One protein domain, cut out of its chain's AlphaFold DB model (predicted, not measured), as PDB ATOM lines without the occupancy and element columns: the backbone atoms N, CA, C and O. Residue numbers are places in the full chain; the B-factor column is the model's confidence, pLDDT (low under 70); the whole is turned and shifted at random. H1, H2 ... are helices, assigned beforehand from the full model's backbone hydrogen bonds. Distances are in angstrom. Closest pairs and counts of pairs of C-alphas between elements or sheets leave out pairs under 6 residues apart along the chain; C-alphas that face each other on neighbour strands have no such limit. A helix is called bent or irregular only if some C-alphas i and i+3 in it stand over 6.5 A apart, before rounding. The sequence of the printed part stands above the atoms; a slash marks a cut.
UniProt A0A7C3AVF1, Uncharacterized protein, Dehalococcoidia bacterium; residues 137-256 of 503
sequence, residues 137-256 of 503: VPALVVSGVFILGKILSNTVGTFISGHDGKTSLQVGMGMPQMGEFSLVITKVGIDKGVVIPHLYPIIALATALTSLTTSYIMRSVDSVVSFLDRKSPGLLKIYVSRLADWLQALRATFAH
ATOM      1  N   VAL A 137    -138.967  27.052  84.448       91.44
ATOM      2  CA  VAL A 137    -139.140  27.243  83.002       91.44
ATOM      3  C   VAL A 137    -138.662  28.641  82.583       91.44
ATOM      4  O   VAL A 137    -137.790  28.714  81.711       91.44
ATOM      5  N   PRO A 138    -139.107  29.746  83.223       91.06
ATOM      6  CA  PRO A 138    -138.530  31.068  82.986       91.06
ATOM      7  C   PRO A 138    -137.007  31.115  83.153       91.06
ATOM      8  O   PRO A 138    -136.320  31.691  82.312       91.06
ATOM      9  N   ALA A 139    -136.456  30.488  84.196       90.69
ATOM     10  CA  ALA A 139    -135.018  30.499  84.458       90.69
ATOM     11  C   ALA A 139    -134.215  29.767  83.371       90.69
ATOM     12  O   ALA A 139    -133.167  30.259  82.953       90.69
ATOM     13  N   LEU A 140    -134.715  28.633  82.868       93.00
ATOM     14  CA  LEU A 140    -134.101  27.906  81.754       93.00
ATOM     15  C   LEU A 140    -134.113  28.729  80.465       93.00
ATOM     16  O   LEU A 140    -133.092  28.806  79.781       93.00
ATOM     17  N   VAL A 141    -135.237  29.383  80.159       94.19
ATOM     18  CA  VAL A 141    -135.354  30.260  78.984       94.19
ATOM     19  C   VAL A 141    -134.385  31.436  79.097       94.19
ATOM     20  O   VAL A 141    -133.605  31.674  78.175       94.19
ATOM     21  N   VAL A 142    -134.371  32.133  80.239       93.00
ATOM     22  CA  VAL A 142    -133.459  33.261  80.491       93.00
ATOM     23  C   VAL A 142    -132.001  32.815  80.396       93.00
ATOM     24  O   VAL A 142    -131.213  33.469  79.718       93.00
ATOM     25  N   SER A 143    -131.644  31.682  81.006       93.06
ATOM     26  CA  SER A 143    -130.298  31.107  80.934       93.06
ATOM     27  C   SER A 143    -129.892  30.797  79.490       93.06
ATOM     28  O   SER A 143    -128.811  31.190  79.056       93.06
ATOM     29  N   GLY A 144    -130.759  30.138  78.715       93.81
ATOM     30  CA  GLY A 144    -130.488  29.794  77.318       93.81
ATOM     31  C   GLY A 144    -130.292  31.026  76.437       93.81
ATOM     32  O   GLY A 144    -129.295  31.129  75.723       93.81
ATOM     33  N   VAL A 145    -131.202  32.001  76.536       95.00
ATOM     34  CA  VAL A 145    -131.102  33.272  75.802       95.00
ATOM     35  C   VAL A 145    -129.835  34.029  76.196       95.00
ATOM     36  O   VAL A 145    -129.134  34.540  75.324       95.00
ATOM     37  N   PHE A 146    -129.504  34.071  77.489       93.56
ATOM     38  CA  PHE A 146    -128.314  34.759  77.981       93.56
ATOM     39  C   PHE A 146    -127.026  34.118  77.460       93.56
ATOM     40  O   PHE A 146    -126.166  34.828  76.939       93.56
ATOM     41  N   ILE A 147    -126.909  32.788  77.538       94.38
ATOM     42  CA  ILE A 147    -125.753  32.036  77.027       94.38
ATOM     43  C   ILE A 147    -125.581  32.291  75.529       94.38
ATOM     44  O   ILE A 147    -124.498  32.681  75.094       94.38
ATOM     45  N   LEU A 148    -126.643  32.119  74.737       94.00
ATOM     46  CA  LEU A 148    -126.586  32.315  73.288       94.00
ATOM     47  C   LEU A 148    -126.243  33.764  72.929       94.00
ATOM     48  O   LEU A 148    -125.370  34.004  72.095       94.00
ATOM     49  N   GLY A 149    -126.879  34.727  73.598       94.00
ATOM     50  CA  GLY A 149    -126.621  36.149  73.405       94.00
ATOM     51  C   GLY A 149    -125.180  36.526  73.745       94.00
ATOM     52  O   GLY A 149    -124.550  37.256  72.981       94.00
ATOM     53  N   LYS A 150    -124.626  35.992  74.839       92.31
ATOM     54  CA  LYS A 150    -123.229  36.194  75.250       92.31
ATOM     55  C   LYS A 150    -122.242  35.589  74.267       92.31
ATOM     56  O   LYS A 150    -121.331  36.295  73.843       92.31
ATOM     57  N   ILE A 151    -122.433  34.326  73.885       94.00
ATOM     58  CA  ILE A 151    -121.558  33.644  72.925       94.00
ATOM     59  C   ILE A 151    -121.550  34.420  71.611       94.00
ATOM     60  O   ILE A 151    -120.483  34.783  71.127       94.00
ATOM     61  N   LEU A 152    -122.729  34.753  71.076       93.88
ATOM     62  CA  LEU A 152    -122.843  35.488  69.820       93.88
ATOM     63  C   LEU A 152    -122.188  36.870  69.916       93.88
ATOM     64  O   LEU A 152    -121.375  37.223  69.066       93.88
ATOM     65  N   SER A 153    -122.514  37.637  70.958       92.44
ATOM     66  CA  SER A 153    -122.014  39.007  71.132       92.44
ATOM     67  C   SER A 153    -120.495  39.041  71.294       92.44
ATOM     68  O   SER A 153    -119.830  39.870  70.676       92.44
ATOM     69  N   ASN A 154    -119.935  38.120  72.078       92.19
ATOM     70  CA  ASN A 154    -118.494  38.021  72.285       92.19
ATOM     71  C   ASN A 154    -117.788  37.507  71.027       92.19
ATOM     72  O   ASN A 154    -116.782  38.083  70.632       92.19
ATOM     73  N   THR A 155    -118.324  36.493  70.342       91.44
ATOM     74  CA  THR A 155    -117.748  36.008  69.080       91.44
ATOM     75  C   THR A 155    -117.754  37.087  68.008       91.44
ATOM     76  O   THR A 155    -116.725  37.326  67.382       91.44
ATOM     77  N   VAL A 156    -118.868  37.794  67.827       89.62
ATOM     78  CA  VAL A 156    -118.956  38.903  66.870       89.62
ATOM     79  C   VAL A 156    -118.020  40.043  67.276       89.62
ATOM     80  O   VAL A 156    -117.294  40.559  66.430       89.62
ATOM     81  N   GLY A 157    -117.971  40.408  68.559       87.62
ATOM     82  CA  GLY A 157    -117.083  41.461  69.058       87.62
ATOM     83  C   GLY A 157    -115.601  41.140  68.854       87.62
ATOM     84  O   GLY A 157    -114.843  41.976  68.357       87.62
ATOM     85  N   THR A 158    -115.181  39.915  69.171       88.94
ATOM     86  CA  THR A 158    -113.800  39.453  68.980       88.94
ATOM     87  C   THR A 158    -113.439  39.350  67.500       88.94
ATOM     88  O   THR A 158    -112.327  39.731  67.121       88.94
ATOM     89  N   PHE A 159    -114.391  38.934  66.664       86.50
ATOM     90  CA  PHE A 159    -114.219  38.862  65.220       86.50
ATOM     91  C   PHE A 159    -114.060  40.253  64.599       86.50
ATOM     92  O   PHE A 159    -113.093  40.487  63.882       86.50
ATOM     93  N   ILE A 160    -114.930  41.213  64.949       82.62
ATOM     94  CA  ILE A 160    -114.834  42.621  64.513       82.62
ATOM     95  C   ILE A 160    -113.521  43.266  64.987       82.62
ATOM     96  O   ILE A 160    -112.969  44.130  64.311       82.62
ATOM     97  N   SER A 161    -112.963  42.806  66.108       78.94
ATOM     98  CA  SER A 161    -111.637  43.217  66.591       78.94
ATOM     99  C   SER A 161    -110.470  42.683  65.730       78.94
ATOM    100  O   SER A 161    -109.306  42.991  65.987       78.94
ATOM    101  N   GLY A 162    -110.752  41.898  64.686       78.94
ATOM    102  CA  GLY A 162    -109.760  41.399  63.733       78.94
ATOM    103  C   GLY A 162    -109.057  40.121  64.164       78.94
ATOM    104  O   GLY A 162    -107.906  39.914  63.792       78.94
ATOM    105  N   HIS A 163    -109.719  39.285  64.965       85.56
ATOM    106  CA  HIS A 163    -109.263  37.920  65.229       85.56
ATOM    107  C   HIS A 163    -109.911  36.943  64.246       85.56
ATOM    108  O   HIS A 163    -110.973  37.208  63.678       85.56
ATOM    109  N   ASP A 164    -109.285  35.787  64.063       86.12
ATOM    110  CA  ASP A 164    -109.820  34.715  63.238       86.12
ATOM    111  C   ASP A 164    -111.122  34.138  63.825       86.12
ATOM    112  O   ASP A 164    -111.432  34.270  65.015       86.12
ATOM    113  N   GLY A 165    -111.911  33.486  62.967       83.94
ATOM    114  CA  GLY A 165    -113.214  32.936  63.352       83.94
ATOM    115  C   GLY A 165    -113.126  31.868  64.447       83.94
ATOM    116  O   GLY A 165    -114.021  31.793  65.289       83.94
ATOM    117  N   LYS A 166    -112.037  31.086  64.486       87.00
ATOM    118  CA  LYS A 166    -111.827  30.058  65.511       87.00
ATOM    119  C   LYS A 166    -111.565  30.700  66.869       87.00
ATOM    120  O   LYS A 166    -112.307  30.413  67.807       87.00
ATOM    121  N   THR A 167    -110.599  31.612  66.965       88.62
ATOM    122  CA  THR A 167    -110.327  32.349  68.214       88.62
ATOM    123  C   THR A 167    -111.561  33.110  68.692       88.62
ATOM    124  O   THR A 167    -111.893  33.099  69.875       88.62
ATOM    125  N   SER A 168    -112.304  33.726  67.772       90.44
ATOM    126  CA  SER A 168    -113.526  34.462  68.105       90.44
ATOM    127  C   SER A 168    -114.606  33.561  68.714       90.44
ATOM    128  O   SER A 168    -115.267  33.940  69.684       90.44
ATOM    129  N   LEU A 169    -114.774  32.341  68.194       90.75
ATOM    130  CA  LEU A 169    -115.705  31.368  68.765       90.75
ATOM    131  C   LEU A 169    -115.232  30.856  70.131       90.75
ATOM    132  O   LEU A 169    -116.040  30.767  71.056       90.75
ATOM    133  N   GLN A 170    -113.932  30.590  70.280       90.94
ATOM    134  CA  GLN A 170    -113.333  30.179  71.555       90.94
ATOM    135  C   GLN A 170    -113.548  31.238  72.645       90.94
ATOM    136  O   GLN A 170    -113.975  30.905  73.748       90.94
ATOM    137  N   VAL A 171    -113.345  32.522  72.331       92.19
ATOM    138  CA  VAL A 171    -113.597  33.626  73.274       92.19
ATOM    139  C   VAL A 171    -115.083  33.746  73.619       92.19
ATOM    140  O   VAL A 171    -115.432  33.957  74.781       92.19
ATOM    141  N   GLY A 172    -115.974  33.574  72.638       91.00
ATOM    142  CA  GLY A 172    -117.415  33.616  72.883       91.00
ATOM    143  C   GLY A 172    -117.895  32.513  73.819       91.00
ATOM    144  O   GLY A 172    -118.579  32.788  74.805       91.00
ATOM    145  N   MET A 173    -117.476  31.278  73.555       91.88
ATOM    146  CA  MET A 173    -117.802  30.112  74.379       91.88
ATOM    147  C   MET A 173    -117.060  30.070  75.716       91.88
ATOM    148  O   MET A 173    -117.490  29.360  76.620       91.88
ATOM    149  N   GLY A 174    -115.982  30.842  75.866       90.69
ATOM    150  CA  GLY A 174    -115.223  30.918  77.109       90.69
ATOM    151  C   GLY A 174    -115.851  31.801  78.190       90.69
ATOM    152  O   GLY A 174    -115.455  31.711  79.348       90.69
ATOM    153  N   MET A 175    -116.823  32.654  77.843       89.19
ATOM    154  CA  MET A 175    -117.447  33.596  78.788       89.19
ATOM    155  C   MET A 175    -118.995  33.658  78.729       89.19
ATOM    156  O   MET A 175    -119.558  34.761  78.719       89.19
ATOM    157  N   PRO A 176    -119.720  32.518  78.716       89.81
ATOM    158  CA  PRO A 176    -121.185  32.494  78.696       89.81
ATOM    159  C   PRO A 176    -121.814  32.762  80.075       89.81
ATOM    160  O   PRO A 176    -123.025  32.952  80.167       89.81
ATOM    161  N   GLN A 177    -121.007  32.777  81.141       89.19
ATOM    162  CA  GLN A 177    -121.475  32.888  82.519       89.19
ATOM    163  C   GLN A 177    -122.111  34.251  82.819       89.19
ATOM    164  O   GLN A 177    -121.604  35.319  82.445       89.19
ATOM    165  N   MET A 178    -123.225  34.207  83.545       87.81
ATOM    166  CA  MET A 178    -123.861  35.384  84.118       87.81
ATOM    167  C   MET A 178    -123.119  35.807  85.392       87.81
ATOM    168  O   MET A 178    -122.780  34.975  86.226       87.81
ATOM    169  N   GLY A 179    -122.806  37.096  85.524       80.94
ATOM    170  CA  GLY A 179    -121.984  37.591  86.633       80.94
ATOM    171  C   GLY A 179    -122.787  37.874  87.905       80.94
ATOM    172  O   GLY A 179    -123.962  38.228  87.835       80.94
ATOM    173  N   GLU A 180    -122.119  37.842  89.060       80.31
ATOM    174  CA  GLU A 180    -122.676  38.223  90.374       80.31
ATOM    175  C   GLU A 180    -123.293  39.634  90.390       80.31
ATOM    176  O   GLU A 180    -124.280  39.898  91.075       80.31
ATOM    177  N   PHE A 181    -122.783  40.540  89.553       79.31
ATOM    178  CA  PHE A 181    -123.331  41.886  89.406       79.31
ATOM    179  C   PHE A 181    -124.776  41.897  88.896       79.31
ATOM    180  O   PHE A 181    -125.518  42.819  89.226       79.31
ATOM    181  N   SER A 182    -125.209  40.893  88.128       84.12
ATOM    182  CA  SER A 182    -126.595  40.799  87.658       84.12
ATOM    183  C   SER A 182    -127.582  40.606  88.813       84.12
ATOM    184  O   SER A 182    -128.665  41.191  88.802       84.12
ATOM    185  N   LEU A 183    -127.189  39.857  89.843       83.56
ATOM    186  CA  LEU A 183    -127.968  39.677  91.071       83.56
ATOM    187  C   LEU A 183    -128.068  40.983  91.858       83.56
ATOM    188  O   LEU A 183    -129.160  41.378  92.265       83.56
ATOM    189  N   VAL A 184    -126.945  41.692  92.001       79.81
ATOM    190  CA  VAL A 184    -126.902  42.999  92.671       79.81
ATOM    191  C   VAL A 184    -127.794  44.011  91.947       79.81
ATOM    192  O   VAL A 184    -128.591  44.687  92.592       79.81
ATOM    193  N   ILE A 185    -127.719  44.085  90.612       80.25
ATOM    194  CA  ILE A 185    -128.583  44.951  89.790       80.25
ATOM    195  C   ILE A 185    -130.057  44.622  90.029       80.25
ATOM    196  O   ILE A 185    -130.859  45.528  90.247       80.25
ATOM    197  N   THR A 186    -130.406  43.336  90.016       84.06
ATOM    198  CA  THR A 186    -131.786  42.879  90.207       84.06
ATOM    199  C   THR A 186    -132.298  43.255  91.591       84.06
ATOM    200  O   THR A 186    -133.380  43.823  91.702       84.06
ATOM    201  N   LYS A 187    -131.503  43.014  92.644       80.75
ATOM    202  CA  LYS A 187    -131.876  43.369  94.018       80.75
ATOM    203  C   LYS A 187    -132.081  44.868  94.178       80.75
ATOM    204  O   LYS A 187    -133.102  45.283  94.710       80.75
ATOM    205  N   VAL A 188    -131.147  45.673  93.669       77.62
ATOM    206  CA  VAL A 188    -131.263  47.138  93.688       77.62
ATOM    207  C   VAL A 188    -132.502  47.589  92.913       77.62
ATOM    208  O   VAL A 188    -133.213  48.475  93.373       77.62
ATOM    209  N   GLY A 189    -132.799  46.970  91.769       79.81
ATOM    210  CA  GLY A 189    -134.008  47.250  90.998       79.81
ATOM    211  C   GLY A 189    -135.298  46.943  91.764       79.81
ATOM    212  O   GLY A 189    -136.238  47.730  91.697       79.81
ATOM    213  N   ILE A 190    -135.328  45.845  92.523       83.00
ATOM    214  CA  ILE A 190    -136.469  45.455  93.368       83.00
ATOM    215  C   ILE A 190    -136.624  46.407  94.552       83.00
ATOM    216  O   ILE A 190    -137.719  46.903  94.794       83.00
ATOM    217  N   ASP A 191    -135.527  46.727  95.242       80.44
ATOM    218  CA  ASP A 191    -135.527  47.639  96.396       80.44
ATOM    219  C   ASP A 191    -135.987  49.048  96.034       80.44
ATOM    220  O   ASP A 191    -136.426  49.814  96.892       80.44
ATOM    221  N   LYS A 192    -135.871  49.401  94.755       75.50
ATOM    222  CA  LYS A 192    -136.350  50.666  94.214       75.50
ATOM    223  C   LYS A 192    -137.678  50.556  93.454       75.50
ATOM    224  O   LYS A 192    -138.099  51.540  92.857       75.50
ATOM    225  N   GLY A 193    -138.323  49.388  93.444       77.12
ATOM    226  CA  GLY A 193    -139.630  49.172  92.814       77.12
ATOM    227  C   GLY A 193    -139.643  49.188  91.279       77.12
ATOM    228  O   GLY A 193    -140.715  49.232  90.687       77.12
ATOM    229  N   VAL A 194    -138.481  49.149  90.618       77.38
ATOM    230  CA  VAL A 194    -138.368  49.120  89.142       77.38
ATOM    231  C   VAL A 194    -138.521  47.705  88.595       77.38
ATOM    232  O   VAL A 194    -138.955  47.504  87.465       77.38
ATOM    233  N   VAL A 195    -138.128  46.713  89.391       81.88
ATOM    234  CA  VAL A 195    -138.111  45.302  89.008       81.88
ATOM    235  C   VAL A 195    -139.077  44.539  89.907       81.88
ATOM    236  O   VAL A 195    -139.096  44.735  91.121       81.88
ATOM    237  N   ILE A 196    -139.876  43.655  89.312       86.88
ATOM    238  CA  ILE A 196    -140.854  42.837  90.034       86.88
ATOM    239  C   ILE A 196    -140.100  41.837  90.934       86.88
ATOM    240  O   ILE A 196    -139.201  41.157  90.429       86.88
ATOM    241  N   PRO A 197    -140.466  41.670  92.222       83.56
ATOM    242  CA  PRO A 197    -139.771  40.763  93.149       83.56
ATOM    243  C   PRO A 197    -139.632  39.321  92.639       83.56
ATOM    244  O   PRO A 197    -138.621  38.664  92.875       83.56
ATOM    245  N   HIS A 198    -140.618  38.865  91.863       84.38
ATOM    246  CA  HIS A 198    -140.678  37.546  91.228       84.38
ATOM    247  C   HIS A 198    -139.497  37.268  90.267       84.38
ATOM    248  O   HIS A 198    -139.168  36.115  90.009       84.38
ATOM    249  N   LEU A 199    -138.807  38.304  89.764       86.31
ATOM    250  CA  LEU A 199    -137.631  38.145  88.895       86.31
ATOM    251  C   LEU A 199    -136.353  37.769  89.649       86.31
ATOM    252  O   LEU A 199    -135.431  37.231  89.036       86.31
ATOM    253  N   TYR A 200    -136.280  38.025  90.958       86.06
ATOM    254  CA  TYR A 200    -135.095  37.695  91.747       86.06
ATOM    255  C   TYR A 200    -134.751  36.200  91.737       86.06
ATOM    256  O   TYR A 200    -133.638  35.870  91.320       86.06
ATOM    257  N   PRO A 201    -135.667  35.282  92.121       86.69
ATOM    258  CA  PRO A 201    -135.372  33.850  92.107       86.69
ATOM    259  C   PRO A 201    -135.091  33.328  90.691       86.69
ATOM    260  O   PRO A 201    -134.221  32.476  90.526       86.69
ATOM    261  N   ILE A 202    -135.741  33.882  89.657       89.38
ATOM    262  CA  ILE A 202    -135.494  33.523  88.248       89.38
ATOM    263  C   ILE A 202    -134.052  33.853  87.853       89.38
ATOM    264  O   ILE A 202    -133.344  33.006  87.308       89.38
ATOM    265  N   ILE A 203    -133.602  35.077  88.140       90.19
ATOM    266  CA  ILE A 203    -132.250  35.538  87.807       90.19
ATOM    267  C   ILE A 203    -131.198  34.806  88.642       90.19
ATOM    268  O   ILE A 203    -130.132  34.467  88.124       90.19
ATOM    269  N   ALA A 204    -131.500  34.512  89.906       87.06
ATOM    270  CA  ALA A 204    -130.633  33.715  90.763       87.06
ATOM    271  C   ALA A 204    -130.444  32.293  90.239       87.06
ATOM    272  O   ALA A 204    -129.306  31.852  90.060       87.06
ATOM    273  N   LEU A 205    -131.540  31.612  89.905       87.88
ATOM    274  CA  LEU A 205    -131.491  30.273  89.335       87.88
ATOM    275  C   LEU A 205    -130.793  30.274  87.968       87.88
ATOM    276  O   LEU A 205    -129.940  29.428  87.726       87.88
ATOM    277  N   ALA A 206    -131.062  31.256  87.103       90.50
ATOM    278  CA  ALA A 206    -130.352  31.409  85.833       90.50
ATOM    279  C   ALA A 206    -128.841  31.646  86.035       90.50
ATOM    280  O   ALA A 206    -128.019  31.072  85.322       90.50
ATOM    281  N   THR A 207    -128.441  32.431  87.039       89.25
ATOM    282  CA  THR A 207    -127.021  32.650  87.367       89.25
ATOM    283  C   THR A 207    -126.351  31.353  87.827       89.25
ATOM    284  O   THR A 207    -125.249  31.033  87.376       89.25
ATOM    285  N   ALA A 208    -127.030  30.557  88.656       86.38
ATOM    286  CA  ALA A 208    -126.542  29.243  89.069       86.38
ATOM    287  C   ALA A 208    -126.435  28.270  87.878       86.38
ATOM    288  O   ALA A 208    -125.382  27.667  87.662       86.38
ATOM    289  N   LEU A 209    -127.481  28.177  87.050       89.56
ATOM    290  CA  LEU A 209    -127.523  27.317  85.863       89.56
ATOM    291  C   LEU A 209    -126.425  27.676  84.857       89.56
ATOM    292  O   LEU A 209    -125.706  26.792  84.392       89.56
ATOM    293  N   THR A 210    -126.250  28.961  84.543       91.88
ATOM    294  CA  THR A 210    -125.190  29.416  83.629       91.88
ATOM    295  C   THR A 210    -123.798  29.142  84.192       91.88
ATOM    296  O   THR A 210    -122.926  28.713  83.439       91.88
ATOM    297  N   SER A 211    -123.585  29.307  85.501       88.19
ATOM    298  CA  SER A 211    -122.307  28.994  86.160       88.19
ATOM    299  C   SER A 211    -121.953  27.510  86.044       88.19
ATOM    300  O   SER A 211    -120.847  27.180  85.622       88.19
ATOM    301  N   LEU A 212    -122.910  26.614  86.307       88.88
ATOM    302  CA  LEU A 212    -122.717  25.168  86.150       88.88
ATOM    303  C   LEU A 212    -122.500  24.776  84.681       88.88
ATOM    304  O   LEU A 212    -121.600  24.003  84.357       88.88
ATOM    305  N   THR A 213    -123.297  25.344  83.774       90.81
ATOM    306  CA  THR A 213    -123.247  25.021  82.338       90.81
ATOM    307  C   THR A 213    -121.953  25.521  81.688       90.81
ATOM    308  O   THR A 213    -121.460  24.908  80.742       90.81
ATOM    309  N   THR A 214    -121.347  26.593  82.213       91.12
ATOM    310  CA  THR A 214    -120.117  27.187  81.665       91.12
ATOM    311  C   THR A 214    -118.961  26.189  81.624       91.12
ATOM    312  O   THR A 214    -118.279  26.101  80.605       91.12
ATOM    313  N   SER A 215    -118.766  25.373  82.667       88.94
ATOM    314  CA  SER A 215    -117.711  24.348  82.670       88.94
ATOM    315  C   SER A 215    -117.909  23.293  81.576       88.94
ATOM    316  O   SER A 215    -116.932  22.822  80.991       88.94
ATOM    317  N   TYR A 216    -119.159  22.944  81.256       91.75
ATOM    318  CA  TYR A 216    -119.482  22.018  80.166       91.75
ATOM    319  C   TYR A 216    -119.293  22.658  78.786       91.75
ATOM    320  O   TYR A 216    -118.718  22.029  77.893       91.75
ATOM    321  N   ILE A 217    -119.720  23.915  78.611       91.81
ATOM    322  CA  ILE A 217    -119.517  24.668  77.362       91.81
ATOM    323  C   ILE A 217    -118.019  24.816  77.082       91.81
ATOM    324  O   ILE A 217    -117.574  24.504  75.983       91.81
ATOM    325  N   MET A 218    -117.226  25.196  78.088       89.69
ATOM    326  CA  MET A 218    -115.779  25.371  77.948       89.69
ATOM    327  C   MET A 218    -115.079  24.079  77.496       89.69
ATOM    328  O   MET A 218    -114.221  24.108  76.619       89.69
ATOM    329  N   ARG A 219    -115.474  22.920  78.039       89.69
ATOM    330  CA  ARG A 219    -114.918  21.615  77.629       89.69
ATOM    331  C   ARG A 219    -115.304  21.213  76.205       89.69
ATOM    332  O   ARG A 219    -114.583  20.453  75.571       89.69
ATOM    333  N   SER A 220    -116.443  21.690  75.708       90.38
ATOM    334  CA  SER A 220    -116.954  21.343  74.378       90.38
ATOM    335  C   SER A 220    -116.494  22.300  73.275       90.38
ATOM    336  O   SER A 220    -116.762  22.033  72.104       90.38
ATOM    337  N   VAL A 221    -115.737  23.353  73.606       89.88
ATOM    338  CA  VAL A 221    -115.253  24.368  72.655       89.88
ATOM    339  C   VAL A 221    -114.569  23.750  71.436       89.88
ATOM    340  O   VAL A 221    -114.974  24.029  70.309       89.88
ATOM    341  N   ASP A 222    -113.583  22.873  71.628       88.19
ATOM    342  CA  ASP A 222    -112.836  22.286  70.505       88.19
ATOM    343  C   ASP A 222    -113.710  21.378  69.630       88.19
ATOM    344  O   ASP A 222    -113.568  21.341  68.402       88.19
ATOM    345  N   SER A 223    -114.676  20.691  70.246       88.50
ATOM    346  CA  SER A 223    -115.659  19.871  69.530       88.50
ATOM    347  C   SER A 223    -116.598  20.736  68.689       88.50
ATOM    348  O   SER A 223    -116.866  20.413  67.535       88.50
ATOM    349  N   VAL A 224    -117.069  21.868  69.220       87.81
ATOM    350  CA  VAL A 224    -117.960  22.765  68.471       87.81
ATOM    351  C   VAL A 224    -117.206  23.503  67.367       87.81
ATOM    352  O   VAL A 224    -117.716  23.617  66.254       87.81
ATOM    353  N   VAL A 225    -115.977  23.951  67.631       86.88
ATOM    354  CA  VAL A 225    -115.107  24.574  66.624       86.88
ATOM    355  C   VAL A 225    -114.851  23.612  65.465       86.88
ATOM    356  O   VAL A 225    -115.026  23.993  64.310       86.88
ATOM    357  N   SER A 226    -114.469  22.364  65.750       86.44
ATOM    358  CA  SER A 226    -114.205  21.360  64.709       86.44
ATOM    359  C   SER A 226    -115.473  20.938  63.964       86.44
ATOM    360  O   SER A 226    -115.440  20.765  62.745       86.44
ATOM    361  N   PHE A 227    -116.614  20.839  64.650       87.56
ATOM    362  CA  PHE A 227    -117.907  20.590  64.016       87.56
ATOM    363  C   PHE A 227    -118.308  21.723  63.063       87.56
ATOM    364  O   PHE A 227    -118.718  21.467  61.929       87.56
ATOM    365  N   LEU A 228    -118.160  22.978  63.497       84.69
ATOM    366  CA  LEU A 228    -118.474  24.146  62.681       84.69
ATOM    367  C   LEU A 228    -117.504  24.283  61.502       84.69
ATOM    368  O   LEU A 228    -117.923  24.608  60.390       84.69
ATOM    369  N   ASP A 229    -116.225  23.967  61.705       83.81
ATOM    370  CA  ASP A 229    -115.246  23.920  60.624       83.81
ATOM    371  C   ASP A 229    -115.583  22.811  59.613       83.81
ATOM    372  O   ASP A 229    -115.545  23.038  58.406       83.81
ATOM    373  N   ARG A 230    -116.026  21.633  60.058       84.31
ATOM    374  CA  ARG A 230    -116.415  20.538  59.157       84.31
ATOM    375  C   ARG A 230    -117.704  20.824  58.378       84.31
ATOM    376  O   ARG A 230    -117.828  20.393  57.236       84.31
ATOM    377  N   LYS A 231    -118.669  21.520  58.990       87.69
ATOM    378  CA  LYS A 231    -119.998  21.776  58.404       87.69
ATOM    379  C   LYS A 231    -120.079  23.078  57.598       87.69
ATOM    380  O   LYS A 231    -121.016  23.253  56.822       87.69
ATOM    381  N   SER A 232    -119.132  24.000  57.771       78.00
ATOM    382  CA  SER A 232    -119.144  25.278  57.054       78.00
ATOM    383  C   SER A 232    -118.747  25.109  55.578       78.00
ATOM    384  O   SER A 232    -117.723  24.492  55.274       78.00
ATOM    385  N   PRO A 233    -119.528  25.667  54.631       82.25
ATOM    386  CA  PRO A 233    -119.203  25.589  53.212       82.25
ATOM    387  C   PRO A 233    -117.911  26.359  52.918       82.25
ATOM    388  O   PRO A 233    -117.664  27.421  53.494       82.25
ATOM    389  N   GLY A 234    -117.097  25.857  51.982       77.50
ATOM    390  CA  GLY A 234    -115.781  26.433  51.671       77.50
ATOM    391  C   GLY A 234    -115.823  27.926  51.313       77.50
ATOM    392  O   GLY A 234    -114.923  28.675  51.682       77.50
ATOM    393  N   LEU A 235    -116.911  28.388  50.685       71.56
ATOM    394  CA  LEU A 235    -117.138  29.806  50.392       71.56
ATOM    395  C   LEU A 235    -117.210  30.655  51.666       71.56
ATOM    396  O   LEU A 235    -116.557  31.693  51.742       71.56
ATOM    397  N   LEU A 236    -117.946  30.206  52.687       76.50
ATOM    398  CA  LEU A 236    -118.093  30.947  53.939       76.50
ATOM    399  C   LEU A 236    -116.751  31.054  54.670       76.50
ATOM    400  O   LEU A 236    -116.417  32.132  55.152       76.50
ATOM    401  N   LYS A 237    -115.941  29.986  54.669       75.69
ATOM    402  CA  LYS A 237    -114.584  30.018  55.239       75.69
ATOM    403  C   LYS A 237    -113.714  31.079  54.573       75.69
ATOM    404  O   LYS A 237    -113.049  31.837  55.268       75.69
ATOM    405  N   ILE A 238    -113.764  31.163  53.242       75.88
ATOM    406  CA  ILE A 238    -113.007  32.150  52.460       75.88
ATOM    407  C   ILE A 238    -113.497  33.579  52.738       75.88
ATOM    408  O   ILE A 238    -112.683  34.495  52.834       75.88
ATOM    409  N   TYR A 239    -114.808  33.807  52.864       77.25
ATOM    410  CA  TYR A 239    -115.337  35.134  53.201       77.25
ATOM    411  C   TYR A 239    -114.963  35.557  54.623       77.25
ATOM    412  O   TYR A 239    -114.494  36.677  54.818       77.25
ATOM    413  N   VAL A 240    -115.137  34.663  55.599       78.12
ATOM    414  CA  VAL A 240    -114.823  34.920  57.010       78.12
ATOM    415  C   VAL A 240    -113.326  35.156  57.196       78.12
ATOM    416  O   VAL A 240    -112.960  36.104  57.883       78.12
ATOM    417  N   SER A 241    -112.458  34.374  56.544       77.38
ATOM    418  CA  SER A 241    -111.008  34.584  56.620       77.38
ATOM    419  C   SER A 241    -110.579  35.893  55.960       77.38
ATOM    420  O   SER A 241    -109.847  36.665  56.568       77.38
ATOM    421  N   ARG A 242    -111.106  36.226  54.774       78.25
ATOM    422  CA  ARG A 242    -110.815  37.515  54.117       78.25
ATOM    423  C   ARG A 242    -111.277  38.713  54.943       78.25
ATOM    424  O   ARG A 242    -110.599  39.739  54.956       78.25
ATOM    425  N   LEU A 243    -112.436  38.602  55.590       77.12
ATOM    426  CA  LEU A 243    -112.958  39.647  56.463       77.12
ATOM    427  C   LEU A 243    -112.107  39.775  57.733       77.12
ATOM    428  O   LEU A 243    -111.760  40.895  58.101       77.12
ATOM    429  N   ALA A 244    -111.696  38.656  58.340       78.94
ATOM    430  CA  ALA A 244    -110.764  38.647  59.466       78.94
ATOM    431  C   ALA A 244    -109.420  39.290  59.094       78.94
ATOM    432  O   ALA A 244    -108.970  40.183  59.802       78.94
ATOM    433  N   ASP A 245    -108.834  38.939  57.945       77.88
ATOM    434  CA  ASP A 245    -107.580  39.528  57.453       77.88
ATOM    435  C   ASP A 245    -107.701  41.044  57.240       77.88
ATOM    436  O   ASP A 245    -106.763  41.805  57.494       77.88
ATOM    437  N   TRP A 246    -108.853  41.501  56.738       73.00
ATOM    438  CA  TRP A 246    -109.128  42.924  56.544       73.00
ATOM    439  C   TRP A 246    -109.241  43.662  57.884       73.00
ATOM    440  O   TRP A 246    -108.613  44.706  58.065       73.00
ATOM    441  N   LEU A 247    -109.970  43.093  58.845       77.19
ATOM    442  CA  LEU A 247    -110.113  43.643  60.194       77.19
ATOM    443  C   LEU A 247    -108.788  43.616  60.970       77.19
ATOM    444  O   LEU A 247    -108.457  44.571  61.671       77.19
ATOM    445  N   GLN A 248    -107.979  42.571  60.799       80.12
ATOM    446  CA  GLN A 248    -106.651  42.466  61.395       80.12
ATOM    447  C   GLN A 248    -105.703  43.520  60.817       80.12
ATOM    448  O   GLN A 248    -104.967  44.157  61.569       80.12
ATOM    449  N   ALA A 249    -105.740  43.760  59.502       71.75
ATOM    450  CA  ALA A 249    -104.964  44.824  58.867       71.75
ATOM    451  C   ALA A 249    -105.375  46.214  59.380       71.75
ATOM    452  O   ALA A 249    -104.506  47.054  59.634       71.75
ATOM    453  N   LEU A 250    -106.676  46.447  59.598       68.50
ATOM    454  CA  LEU A 250    -107.161  47.659  60.259       68.50
ATOM    455  C   LEU A 250    -106.587  47.768  61.671       68.50
ATOM    456  O   LEU A 250    -105.916  48.752  61.972       68.50
ATOM    457  N   ARG A 251    -106.749  46.741  62.513       69.50
ATOM    458  CA  ARG A 251    -106.203  46.733  63.878       69.50
ATOM    459  C   ARG A 251    -104.692  46.960  63.906       69.50
ATOM    460  O   ARG A 251    -104.220  47.742  64.723       69.50
ATOM    461  N   ALA A 252    -103.933  46.324  63.017       66.81
ATOM    462  CA  ALA A 252    -102.483  46.498  62.926       66.81
ATOM    463  C   ALA A 252    -102.091  47.941  62.567       66.81
ATOM    464  O   ALA A 252    -101.091  48.444  63.076       66.81
ATOM    465  N   THR A 253    -102.916  48.625  61.769       59.78
ATOM    466  CA  THR A 253    -102.753  50.056  61.465       59.78
ATOM    467  C   THR A 253    -102.932  50.923  62.720       59.78
ATOM    468  O   THR A 253    -102.248  51.930  62.874       59.78
ATOM    469  N   PHE A 254    -103.791  50.508  63.656       56.31
ATOM    470  CA  PHE A 254    -104.011  51.191  64.940       56.31
ATOM    471  C   PHE A 254    -103.012  50.798  66.049       56.31
ATOM    472  O   PHE A 254    -102.864  51.531  67.031       56.31
ATOM    473  N   ALA A 255    -102.357  49.637  65.933       58.28
ATOM    474  CA  ALA A 255    -101.580  49.024  67.014       58.28
ATOM    475  C   ALA A 255    -100.075  49.363  67.017       58.28
ATOM    476  O   ALA A 255     -99.470  49.286  68.080       58.28
ATOM    477  N   HIS A 256     -99.469  49.734  65.882       49.59
ATOM    478  CA  HIS A 256     -98.040  50.095  65.811       49.59
ATOM    479  C   HIS A 256     -97.806  51.609  65.908       49.59
ATOM    480  O   HIS A 256     -98.626  52.375  65.403       49.59
TER     481      HIS A 256
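Overview. This is residues 137 to 256 of the 503 residues of an uncharacterized protein of Dehalococcoidia bacterium (UniProt A0A7C3AVF1). Look for a loose, lengthwise frame of helices: H1 and the long arm H4a cross near their first halves and spread apart toward the other end, and H2 folds back from H1 into the space between H1 and the later part of H4. H3 makes a hairpin with the beginning of H4a at one end of the long axis, and H5 stands across the other end, only just touching H1 and H2. The printed part has 120 residues with five named helices, H1 to H5 in order, and no named strand; the class is all helix. The whole is loose, with a radius of gyration of the C-alphas of 17.9 A and spans of 50 by 33 by 20 A.

Along the chain. Find C-alpha 137 at (-139.140, 27.243, 83.002); from there H1 runs 34.2 A to residue 160. H2 holds residues 165 to 174, 14.0 A, and H3 residues 180 to 191, 17.0 A. H4, residues 199 to 231, was assigned as one helix by its hydrogen bonds but is bent: C-alphas 219 and 222 are 7.5 A apart. Its arm H4a, residues 199 to 219, is 30.3 A long with a kink of 30 degrees near residue 212; H4b, residues 222 to 231, is 14.1 A. H5 runs 30.8 A from residue 234 to C-alpha 255 at (-101.580, 49.024, 67.014).

Arrangement. Start at H1: its residues 150 to 159 touch H2 in a hairpin, opposite ways at a steep tilt of 36 degrees, only just past shallow, with the closest C-alphas, Ile 151 and Gly 172, 4.1 A apart. Its residues 138 to 147 touch residues 202 to 210 of H4a the same way at a steep tilt of 52 degrees, closest at the C-alphas of Ala 139 and Ile 202, 4.9 A. H2 touches H4a, closest at the C-alphas of Gly 174 and Met 218, 5.6 A, and H4b, closest at those of Lys 166 and Val 225, 6.5 A. H3 and H4a form a hairpin at a shallow tilt of 8 degrees, with the closest C-alphas, Thr 186 and Tyr 200, 6.3 A apart. The arms H4a and H4b are about perpendicular at 78 degrees. H5 only just touches H1, with 3 pairs of C-alphas within 8 A, closest at Ile 160 and Leu 247, 6.5 A; H3 and H5 are apart. In H1, H2, H3, H4b and H5 every O i to N i+4 pair is within hydrogen-bond range; in H4a it is 15 of 17.

Size, cuts and confidence. The C-alphas farthest apart are those of Asp 191 and Gly 234, 53.3 A. The printed part has no cut, and no link is long. Residues 230 to 236, of which 234 to 236 belong to H5, stand free. The mean pLDDT of the printed part is 84.5; look for values under 70 at residues 250 to 256.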